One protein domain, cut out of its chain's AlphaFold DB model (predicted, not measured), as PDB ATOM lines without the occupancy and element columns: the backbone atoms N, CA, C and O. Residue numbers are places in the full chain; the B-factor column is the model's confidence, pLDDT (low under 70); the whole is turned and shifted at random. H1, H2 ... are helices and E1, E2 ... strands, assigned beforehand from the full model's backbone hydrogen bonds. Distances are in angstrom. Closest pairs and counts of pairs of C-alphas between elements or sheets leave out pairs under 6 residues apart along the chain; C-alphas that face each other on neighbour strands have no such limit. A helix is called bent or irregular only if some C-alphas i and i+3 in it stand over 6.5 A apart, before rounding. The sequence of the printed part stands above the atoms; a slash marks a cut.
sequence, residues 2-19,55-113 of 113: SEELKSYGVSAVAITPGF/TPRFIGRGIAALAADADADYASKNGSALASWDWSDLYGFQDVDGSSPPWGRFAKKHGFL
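This is residues 2 to 19 and 55 to 113 of the 113 residues of an uncharacterized protein of Paenibacillus paeoniae (UniProt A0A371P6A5). This is an open frame built round a short pair of parallel strands, E1 and E2, with helix H1 at one end of the long axis and helix H5 at the other. Helices H2 and H4 touch each other on one side of the strand pair, small H3 lies between H2 and E2 along the chain, and a long link leads from H4 to H5. The printed part has 77 residues with five named helices and two named strands, in the order H1, E1, H2, H3, E2, H4, H5, and its class is mostly helix. It is only just compact, close to loose, with a radius of gyration of the C-alphas of 13.7 A, and the C-alphas span 40 by 27 by 19 A.

Find C-alpha 2 at (-24.250, 1.079, 46.433); there H1 begins, residues 2 to 8, 10.4 A long. H1 is irregular, with C-alphas 4 and 7 standing 7.1 A apart. Next come E1, residues 14 to 16, and, past the cut, H2, residues 56 to 68, which runs 18.5 A from C-alpha 56 at (-35.284, -15.166, 32.355). Read on to H3, residues 74 to 77, E2, residues 81 to 83, and H4, residues 84 to 91, 10.4 A long. H5, residues 103 to 109, 9.8 A long, ends at C-alpha 109, (-53.499, -12.067, 46.878).

Start at the strands: E1 and E2 are parallel, with 32 degrees between their directions. Look there for N 16 and O 82, and for N 82 and O 14, each pair 2.8 A apart and within hydrogen-bond range. H2 and H4 touch, closest at the C-alphas of Ile 59 and Ser 84, 5.2 A apart. They run the same way at a steep tilt of 44 degrees. H4 and H5 are close but not clearly touching; their closest C-alphas, of Trp 85 and Trp 103, are 6.5 A apart. H1 is apart from H2, H3, H4 and H5, and H3 is apart from H2, H4 and H5. In H2, H4 and H5 every O i to N i+4 pair is within hydrogen-bond range; in H1 1 of 3 is, beside 2 of 4 O i to N i+3 pairs, and H3 is too short for an O i to N i+4 pair.

The two C-alphas farthest apart, those of Tyr 8 and His 110, are 41.6 A apart. Residues 20 to 54 are not printed, and C-alphas 19 and 55 stand 8.7 A apart across this cut. Of the links that are printed whole, H4 to H5, with 11 residues, is long and the others are tight. The mean pLDDT of the printed part is 93.1, and no printed residue is under 70.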
ATOM      1  N   SER A   2     -23.624  -0.217  46.794       96.75
ATOM      2  CA  SER A   2     -24.250   1.079  46.433       96.75
ATOM      3  C   SER A   2     -23.617   2.296  47.119       96.75
ATOM      4  O   SER A   2     -23.404   3.315  46.470       96.75
ATOM      5  N   GLU A   3     -23.281   2.188  48.407       96.94
ATOM      6  CA  GLU A   3     -22.624   3.267  49.160       96.94
ATOM      7  C   GLU A   3     -21.160   3.465  48.747       96.94
ATOM      8  O   GLU A   3     -20.715   4.588  48.525       96.94
ATOM      9  N   GLU A   4     -20.412   2.374  48.581       97.44
ATOM     10  CA  GLU A   4     -18.979   2.405  48.248       97.44
ATOM     11  C   GLU A   4     -18.711   2.965  46.845       97.44
ATOM     12  O   GLU A   4     -17.686   3.602  46.615       97.44
ATOM     13  N   LEU A   5     -19.628   2.722  45.904       96.75
ATOM     14  CA  LEU A   5     -19.487   3.114  44.503       96.75
ATOM     15  C   LEU A   5     -20.074   4.502  44.194       96.75
ATOM     16  O   LEU A   5     -19.781   5.079  43.144       96.75
ATOM     17  N   LYS A   6     -20.843   5.075  45.127       95.38
ATOM     18  CA  LYS A   6     -21.543   6.355  44.957       95.38
ATOM     19  C   LYS A   6     -20.603   7.513  44.615       95.38
ATOM     20  O   LYS A   6     -20.921   8.321  43.747       95.38
ATOM     21  N   SER A   7     -19.438   7.594  45.263       95.69
ATOM     22  CA  SER A   7     -18.440   8.651  45.019       95.69
ATOM     23  C   SER A   7     -17.794   8.580  43.631       95.69
ATOM     24  O   SER A   7     -17.224   9.570  43.177       95.69
ATOM     25  N   TYR A   8     -17.918   7.443  42.943       96.06
ATOM     26  CA  TYR A   8     -17.424   7.231  41.582       96.06
ATOM     27  C   TYR A   8     -18.506   7.468  40.517       96.06
ATOM     28  O   TYR A   8     -18.279   7.186  39.344       96.06
ATOM     29  N   GLY A   9     -19.689   7.958  40.908       93.12
ATOM     30  CA  GLY A   9     -20.806   8.186  39.988       93.12
ATOM     31  C   GLY A   9     -21.477   6.901  39.497       93.12
ATOM     32  O   GLY A   9     -22.182   6.926  38.493       93.12
ATOM     33  N   VAL A  10     -21.269   5.776  40.188       95.56
ATOM     34  CA  VAL A  10     -21.874   4.484  39.844       95.56
ATOM     35  C   VAL A  10     -23.079   4.229  40.748       95.56
ATOM     36  O   VAL A  10     -22.988   4.348  41.968       95.56
ATOM     37  N   SER A  11     -24.207   3.853  40.143       95.19
ATOM     38  CA  SER A  11     -25.403   3.399  40.861       95.19
ATOM     39  C   SER A  11     -25.512   1.879  40.819       95.19
ATOM     40  O   SER A  11     -25.338   1.267  39.767       95.19
ATOM     41  N   ALA A  12     -25.806   1.269  41.964       95.88
ATOM     42  CA  ALA A  12     -26.059  -0.160  42.092       95.88
ATOM     43  C   ALA A  12     -27.517  -0.388  42.496       95.88
ATOM     44  O   ALA A  12     -28.000   0.202  43.461       95.88
ATOM     45  N   VAL A  13     -28.202  -1.263  41.767       94.19
ATOM     46  CA  VAL A  13     -29.616  -1.606  41.958       94.19
ATOM     47  C   VAL A  13     -29.762  -3.119  41.981       94.19
ATOM     48  O   VAL A  13     -29.108  -3.812  41.202       94.19
ATOM     49  N   ALA A  14     -30.620  -3.626  42.864       94.56
ATOM     50  CA  ALA A  14     -31.026  -5.026  42.863       94.56
ATOM     51  C   ALA A  14     -32.352  -5.168  42.116       94.56
ATOM     52  O   ALA A  14     -33.251  -4.348  42.294       94.56
ATOM     53  N   ILE A  15     -32.488  -6.206  41.293       92.75
ATOM     54  CA  ILE A  15     -33.731  -6.498  40.576       92.75
ATOM     55  C   ILE A  15     -34.102  -7.947  40.858       92.75
ATOM     56  O   ILE A  15     -33.286  -8.844  40.645       92.75
ATOM     57  N   THR A  16     -35.320  -8.165  41.342       93.44
ATOM     58  CA  THR A  16     -35.878  -9.500  41.552       93.44
ATOM     59  C   THR A  16     -36.845  -9.851  40.425       93.44
ATOM     60  O   THR A  16     -37.674  -9.013  40.052       93.44
ATOM     61  N   PRO A  17     -36.779 -11.080  39.888       94.31
ATOM     62  CA  PRO A  17     -37.861 -11.603  39.076       94.31
ATOM     63  C   PRO A  17     -39.083 -11.894  39.954       94.31
ATOM     64  O   PRO A  17     -38.988 -11.936  41.188       94.31
ATOM     65  N   GLY A  18     -40.229 -12.113  39.308       92.75
ATOM     66  CA  GLY A  18     -41.362 -12.800  39.918       92.75
ATOM     67  C   GLY A  18     -41.102 -14.299  40.070       92.75
ATOM     68  O   GLY A  18     -39.998 -14.737  40.396       92.75
ATOM     69  N   PHE A  19     -42.121 -15.115  39.810       93.81
ATOM     70  CA  PHE A  19     -41.944 -16.564  39.751       93.81
ATOM     71  C   PHE A  19     -41.244 -16.947  38.447       93.81
ATOM     72  O   PHE A  19     -41.800 -16.791  37.363       93.81
ATOM     73  N   THR A  55     -40.192 -15.749  32.054       96.25
ATOM     74  CA  THR A  55     -38.897 -16.291  31.610       96.25
ATOM     75  C   THR A  55     -37.727 -15.430  32.099       96.25
ATOM     76  O   THR A  55     -37.890 -14.225  32.320       96.25
ATOM     77  N   PRO A  56     -36.493 -15.972  32.143       95.69
ATOM     78  CA  PRO A  56     -35.284 -15.166  32.355       95.69
ATOM     79  C   PRO A  56     -35.133 -14.002  31.364       95.69
ATOM     80  O   PRO A  56     -34.512 -12.980  31.668       95.69
ATOM     81  N   ARG A  57     -35.725 -14.114  30.170       95.88
ATOM     82  CA  ARG A  57     -35.700 -13.043  29.176       95.88
ATOM     83  C   ARG A  57     -36.570 -11.855  29.580       95.88
ATOM     84  O   ARG A  57     -36.223 -10.738  29.209       95.88
ATOM     85  N   PHE A  58     -37.652 -12.057  30.329       96.44
ATOM     86  CA  PHE A  58     -38.527 -10.974  30.775       96.44
ATOM     87  C   PHE A  58     -37.788  -9.973  31.669       96.44
ATOM     88  O   PHE A  58     -37.695  -8.794  31.327       96.44
ATOM     89  N   ILE A  59     -37.158 -10.446  32.749       95.81
ATOM     90  CA  ILE A  59     -36.322  -9.594  33.607       95.81
ATOM     91  C   ILE A  59     -35.140  -8.992  32.833       95.81
ATOM     92  O   ILE A  59     -34.835  -7.811  32.993       95.81
ATOM     93  N   GLY A  60     -34.524  -9.761  31.926       95.81
ATOM     94  CA  GLY A  60     -33.458  -9.269  31.052       95.81
ATOM     95  C   GLY A  60     -33.891  -8.093  30.168       95.81
ATOM     96  O   GLY A  60     -33.127  -7.145  29.993       95.81
ATOM     97  N   ARG A  61     -35.130  -8.103  29.655       95.88
ATOM     98  CA  ARG A  61     -35.705  -6.966  28.917       95.88
ATOM     99  C   ARG A  61     -35.858  -5.739  29.804       95.88
ATOM    100  O   ARG A  61     -35.518  -4.654  29.352       95.88
ATOM    101  N   GLY A  62     -36.309  -5.907  31.047       94.06
ATOM    102  CA  GLY A  62     -36.386  -4.812  32.013       94.06
ATOM    103  C   GLY A  62     -35.019  -4.197  32.313       94.06
ATOM    104  O   GLY A  62     -34.877  -2.979  32.272       94.06
ATOM    105  N   ILE A  63     -33.995  -5.030  32.526       94.62
ATOM    106  CA  ILE A  63     -32.606  -4.579  32.718       94.62
ATOM    107  C   ILE A  63     -32.117  -3.795  31.498       94.62
ATOM    108  O   ILE A  63     -31.560  -2.709  31.648       94.62
ATOM    109  N   ALA A  64     -32.334  -4.327  30.293       95.50
ATOM    110  CA  ALA A  64     -31.929  -3.667  29.057       95.50
ATOM    111  C   ALA A  64     -32.677  -2.342  28.832       95.50
ATOM    112  O   ALA A  64     -32.064  -1.376  28.389       95.50
ATOM    113  N   ALA A  65     -33.973  -2.288  29.158       93.94
ATOM    114  CA  ALA A  65     -34.784  -1.080  29.059       93.94
ATOM    115  C   ALA A  65     -34.296   0.002  30.027       93.94
ATOM    116  O   ALA A  65     -34.028   1.112  29.578       93.94
ATOM    117  N   LEU A  66     -34.087  -0.337  31.309       91.81
ATOM    118  CA  LEU A  66     -33.517   0.609  32.270       91.81
ATOM    119  C   LEU A  66     -32.151   1.102  31.785       91.81
ATOM    120  O   LEU A  66     -31.918   2.298  31.796       91.81
ATOM    121  N   ALA A  67     -31.257   0.207  31.359       92.69
ATOM    122  CA  ALA A  67     -29.904   0.584  30.944       92.69
ATOM    123  C   ALA A  67     -29.862   1.471  29.684       92.69
ATOM    124  O   ALA A  67     -28.879   2.180  29.470       92.69
ATOM    125  N   ALA A  68     -30.892   1.408  28.835       93.94
ATOM    126  CA  ALA A  68     -31.015   2.222  27.627       93.94
ATOM    127  C   ALA A  68     -31.771   3.544  27.856       93.94
ATOM    128  O   ALA A  68     -31.797   4.391  26.963       93.94
ATOM    129  N   ASP A  69     -32.395   3.722  29.020       93.31
ATOM    130  CA  ASP A  69     -33.172   4.906  29.361       93.31
ATOM    131  C   ASP A  69     -32.232   6.071  29.709       93.31
ATOM    132  O   ASP A  69     -31.588   6.099  30.762       93.31
ATOM    133  N   ALA A  70     -32.116   7.027  28.785       91.56
ATOM    134  CA  ALA A  70     -31.277   8.212  28.952       91.56
ATOM    135  C   ALA A  70     -31.856   9.213  29.967       91.56
ATOM    136  O   ALA A  70     -31.104  10.016  30.519       91.56
ATOM    137  N   ASP A  71     -33.166   9.145  30.217       92.00
ATOM    138  CA  ASP A  71     -33.885  10.018  31.145       92.00
ATOM    139  C   ASP A  71     -34.047   9.370  32.532       92.00
ATOM    140  O   ASP A  71     -34.544  10.002  33.471       92.00
ATOM    141  N   ALA A  72     -33.605   8.116  32.697       89.00
ATOM    142  CA  ALA A  72     -33.637   7.431  33.976       89.00
ATOM    143  C   ALA A  72     -32.765   8.151  35.012       89.00
ATOM    144  O   ALA A  72     -31.543   8.253  34.901       89.00
ATOM    145  N   ASP A  73     -33.396   8.565  36.108       91.75
ATOM    146  CA  ASP A  73     -32.687   9.024  37.296       91.75
ATOM    147  C   ASP A  73     -32.077   7.824  38.042       91.75
ATOM    148  O   ASP A  73     -32.677   7.251  38.955       91.75
ATOM    149  N   TYR A  74     -30.886   7.400  37.613       92.00
ATOM    150  CA  TYR A  74     -30.140   6.301  38.237       92.00
ATOM    151  C   TYR A  74     -29.740   6.616  39.683       92.00
ATOM    152  O   TYR A  74     -29.723   5.718  40.528       92.00
ATOM    153  N   ALA A  75     -29.464   7.888  39.986       92.19
ATOM    154  CA  ALA A  75     -29.007   8.315  41.301       92.19
ATOM    155  C   ALA A  75     -30.093   8.124  42.369       92.19
ATOM    156  O   ALA A  75     -29.781   7.639  43.459       92.19
ATOM    157  N   SER A  76     -31.361   8.429  42.062       93.06
ATOM    158  CA  SER A  76     -32.470   8.153  42.991       93.06
ATOM    159  C   SER A  76     -32.770   6.667  43.166       93.06
ATOM    160  O   SER A  76     -33.359   6.279  44.175       93.06
ATOM    161  N   LYS A  77     -32.343   5.819  42.225       92.00
ATOM    162  CA  LYS A  77     -32.510   4.361  42.312       92.00
ATOM    163  C   LYS A  77     -31.366   3.674  43.058       92.00
ATOM    164  O   LYS A  77     -31.519   2.511  43.428       92.00
ATOM    165  N   ASN A  78     -30.236   4.341  43.296       96.38
ATOM    166  CA  ASN A  78     -29.073   3.720  43.932       96.38
ATOM    167  C   ASN A  78     -29.417   3.105  45.301       96.38
ATOM    168  O   ASN A  78     -29.965   3.771  46.176       96.38
ATOM    169  N   GLY A  79     -29.065   1.833  45.493       96.06
ATOM    170  CA  GLY A  79     -29.338   1.074  46.714       96.06
ATOM    171  C   GLY A  79     -30.759   0.514  46.826       96.06
ATOM    172  O   GLY A  79     -31.070  -0.107  47.839       96.06
ATOM    173  N   SER A  80     -31.616   0.706  45.819       94.38
ATOM    174  CA  SER A  80     -32.969   0.140  45.823       94.38
ATOM    175  C   SER A  80     -33.008  -1.322  45.364       94.38
ATOM    176  O   SER A  80     -32.131  -1.799  44.634       94.38
ATOM    177  N   ALA A  81     -34.052  -2.025  45.805       92.75
ATOM    178  CA  ALA A  81     -34.465  -3.320  45.285       92.75
ATOM    179  C   ALA A  81     -35.770  -3.136  44.505       92.75
ATOM    180  O   ALA A  81     -36.724  -2.552  45.017       92.75
ATOM    181  N   LEU A  82     -35.782  -3.598  43.262       91.31
ATOM    182  CA  LEU A  82     -36.838  -3.365  42.284       91.31
ATOM    183  C   LEU A  82     -37.335  -4.698  41.734       91.31
ATOM    184  O   LEU A  82     -36.652  -5.714  41.851       91.31
ATOM    185  N   ALA A  83     -38.515  -4.696  41.127       93.50
ATOM    186  CA  ALA A  83     -39.134  -5.900  40.601       93.50
ATOM    187  C   ALA A  83     -39.355  -5.831  39.087       93.50
ATOM    188  O   ALA A  83     -39.694  -4.779  38.543       93.50
ATOM    189  N   SER A  84     -39.205  -6.972  38.409       94.25
ATOM    190  CA  SER A  84     -39.408  -7.102  36.958       94.25
ATOM    191  C   SER A  84     -40.801  -6.643  36.506       94.25
ATOM    192  O   SER A  84     -40.926  -5.961  35.487       94.25
ATOM    193  N   TRP A  85     -41.847  -6.967  37.273       92.38
ATOM    194  CA  TRP A  85     -43.235  -6.648  36.927       92.38
ATOM    195  C   TRP A  85     -43.535  -5.143  36.991       92.38
ATOM    196  O   TRP A  85     -44.239  -4.639  36.117       92.38
ATOM    197  N   ASP A  86     -42.951  -4.408  37.942       90.19
ATOM    198  CA  ASP A  86     -43.124  -2.949  38.041       90.19
ATOM    199  C   ASP A  86     -42.537  -2.245  36.808       90.19
ATOM    200  O   ASP A  86     -43.080  -1.265  36.298       90.19
ATOM    201  N   TRP A  87     -41.428  -2.773  36.289       89.75
ATOM    202  CA  TRP A  87     -40.784  -2.249  35.089       89.75
ATOM    203  C   TRP A  87     -41.460  -2.667  33.799       89.75
ATOM    204  O   TRP A  87     -41.394  -1.920  32.828       89.75
ATOM    205  N   SER A  88     -42.120  -3.822  33.774       91.06
ATOM    206  CA  SER A  88     -42.923  -4.206  32.615       91.06
ATOM    207  C   SER A  88     -44.069  -3.224  32.378       91.06
ATOM    208  O   SER A  88     -44.295  -2.827  31.236       91.06
ATOM    209  N   ASP A  89     -44.696  -2.740  33.456       88.06
ATOM    210  CA  ASP A  89     -45.732  -1.707  33.402       88.06
ATOM    211  C   ASP A  89     -45.132  -0.339  33.003       88.06
ATOM    212  O   ASP A  89     -45.721   0.380  32.197       88.06
ATOM    213  N   LEU A  90     -43.942   0.011  33.515       89.81
ATOM    214  CA  LEU A  90     -43.266   1.286  33.223       89.81
ATOM    215  C   LEU A  90     -42.745   1.390  31.779       89.81
ATOM    216  O   LEU A  90     -42.935   2.412  31.124       89.81
ATOM    217  N   TYR A  91     -42.065   0.349  31.298       92.25
ATOM    218  CA  TYR A  91     -41.376   0.329  30.003       92.25
ATOM    219  C   TYR A  91     -42.180  -0.370  28.896       92.25
ATOM    220  O   TYR A  91     -41.760  -0.368  27.739       92.25
ATOM    221  N   GLY A  92     -43.330  -0.969  29.219       92.50
ATOM    222  CA  GLY A  92     -44.261  -1.538  28.243       92.50
ATOM    223  C   GLY A  92     -43.747  -2.783  27.515       92.50
ATOM    224  O   GLY A  92     -44.118  -3.011  26.363       92.50
ATOM    225  N   PHE A  93     -42.880  -3.583  28.145       93.69
ATOM    226  CA  PHE A  93     -42.382  -4.828  27.553       93.69
ATOM    227  C   PHE A  93     -43.186  -6.055  27.995       93.69
ATOM    228  O   PHE A  93     -43.830  -6.089  29.042       93.69
ATOM    229  N   GLN A  94     -43.102  -7.095  27.169       95.69
ATOM    230  CA  GLN A  94     -43.745  -8.385  27.381       95.69
ATOM    231  C   GLN A  94     -42.706  -9.507  27.394       95.69
ATOM    232  O   GLN A  94     -41.583  -9.361  26.890       95.69
ATOM    233  N   ASP A  95     -43.097 -10.636  27.970       95.69
ATOM    234  CA  ASP A  95     -42.350 -11.883  27.925       95.69
ATOM    235  C   ASP A  95     -42.376 -12.479  26.503       95.69
ATOM    236  O   ASP A  95     -43.064 -11.993  25.602       95.69
ATOM    237  N   VAL A  96     -41.592 -13.528  26.265       94.38
ATOM    238  CA  VAL A  96     -41.449 -14.169  24.945       94.38
ATOM    239  C   VAL A  96     -42.746 -14.726  24.377       94.38
ATOM    240  O   VAL A  96     -42.879 -14.823  23.161       94.38
ATOM    241  N   ASP A  97     -43.697 -15.066  25.240       92.12
ATOM    242  CA  ASP A  97     -45.014 -15.574  24.867       92.12
ATOM    243  C   ASP A  97     -46.094 -14.478  24.823       92.12
ATOM    244  O   ASP A  97     -47.280 -14.789  24.712       92.12
ATOM    245  N   GLY A  98     -45.695 -13.204  24.914       93.50
ATOM    246  CA  GLY A  98     -46.591 -12.045  24.889       93.50
ATOM    247  C   GLY A  98     -47.280 -11.743  26.222       93.50
ATOM    248  O   GLY A  98     -48.096 -10.823  26.286       93.50
ATOM    249  N   SER A  99     -46.984 -12.488  27.289       92.25
ATOM    250  CA  SER A  99     -47.539 -12.217  28.618       92.25
ATOM    251  C   SER A  99     -46.814 -11.071  29.343       92.25
ATOM    252  O   SER A  99     -45.646 -10.786  29.087       92.25
ATOM    253  N   SER A 100     -47.512 -10.419  30.276       92.00
ATOM    254  CA  SER A 100     -46.937  -9.482  31.256       92.00
ATOM    255  C   SER A 100     -47.370  -9.937  32.653       92.00
ATOM    256  O   SER A 100     -48.425  -9.508  33.130       92.00
ATOM    257  N   PRO A 101     -46.648 -10.890  33.271       89.50
ATOM    258  CA  PRO A 101     -47.069 -11.533  34.512       89.50
ATOM    259  C   PRO A 101     -47.061 -10.549  35.697       89.50
ATOM    260  O   PRO A 101     -46.007 -10.048  36.090       89.50
ATOM    261  N   PRO A 102     -48.219 -10.273  36.328       89.88
ATOM    262  CA  PRO A 102     -48.316  -9.313  37.421       89.88
ATOM    263  C   PRO A 102     -47.999  -9.954  38.777       89.88
ATOM    264  O   PRO A 102     -48.847  -9.960  39.679       89.88
ATOM    265  N   TRP A 103     -46.788 -10.500  38.931       93.50
ATOM    266  CA  TRP A 103     -46.417 -11.295  40.107       93.50
ATOM    267  C   TRP A 103     -46.691 -10.571  41.428       93.50
ATOM    268  O   TRP A 103     -47.292 -11.165  42.314       93.50
ATOM    269  N   GLY A 104     -46.388  -9.274  41.548       91.50
ATOM    270  CA  GLY A 104     -46.675  -8.514  42.772       91.50
ATOM    271  C   GLY A 104     -48.159  -8.525  43.181       91.50
ATOM    272  O   GLY A 104     -48.485  -8.694  44.358       91.50
ATOM    273  N   ARG A 105     -49.085  -8.419  42.213       91.94
ATOM    274  CA  ARG A 105     -50.537  -8.496  42.480       91.94
ATOM    275  C   ARG A 105     -50.958  -9.910  42.870       91.94
ATOM    276  O   ARG A 105     -51.778 -10.077  43.775       91.94
ATOM    277  N   PHE A 106     -50.402 -10.916  42.201       92.75
ATOM    278  CA  PHE A 106     -50.660 -12.316  42.516       92.75
ATOM    279  C   PHE A 106     -50.145 -12.680  43.913       92.75
ATOM    280  O   PHE A 106     -50.898 -13.224  44.718       92.75
ATOM    281  N   ALA A 107     -48.910 -12.307  44.228       91.44
ATOM    282  CA  ALA A 107     -48.245 -12.594  45.487       91.44
ATOM    283  C   ALA A 107     -48.990 -11.992  46.685       91.44
ATOM    284  O   ALA A 107     -49.257 -12.696  47.658       91.44
ATOM    285  N   LYS A 108     -49.441 -10.737  46.571       93.44
ATOM    286  CA  LYS A 108     -50.269 -10.084  47.595       93.44
ATOM    287  C   LYS A 108     -51.600 -10.804  47.832       93.44
ATOM    288  O   LYS A 108     -52.045 -10.940  48.967       93.44
ATOM    289  N   LYS A 109     -52.245 -11.299  46.768       93.12
ATOM    290  CA  LYS A 109     -53.499 -12.067  46.878       93.12
ATOM    291  C   LYS A 109     -53.304 -13.409  47.602       93.12
ATOM    292  O   LYS A 109     -54.246 -13.886  48.227       93.12
ATOM    293  N   HIS A 110     -52.106 -13.988  47.526       89.19
ATOM    294  CA  HIS A 110     -51.761 -15.276  48.138       89.19
ATOM    295  C   HIS A 110     -50.994 -15.135  49.467       89.19
ATOM    296  O   HIS A 110     -50.624 -16.140  50.063       89.19
ATOM    297  N   GLY A 111     -50.799 -13.907  49.965       89.94
ATOM    298  CA  GLY A 111     -50.192 -13.644  51.274       89.94
ATOM    299  C   GLY A 111     -48.663 -13.735  51.319       89.94
ATOM    300  O   GLY A 111     -48.107 -13.881  52.404       89.94
ATOM    301  N   PHE A 112     -47.982 -13.654  50.171       82.88
ATOM    302  CA  PHE A 112     -46.514 -13.646  50.104       82.88
ATOM    303  C   PHE A 112     -45.901 -12.245  50.283       82.88
ATOM    304  O   PHE A 112     -44.724 -12.144  50.629       82.88
ATOM    305  N   LEU A 113     -46.680 -11.185  50.021       82.25
ATOM    306  CA  LEU A 113     -46.297  -9.766  50.086       82.25
ATOM    307  C   LEU A 113     -47.372  -8.924  50.782       82.25
ATOM    308  O   LEU A 113     -48.571  -9.258  50.625       82.25
TER     309      LEU A 113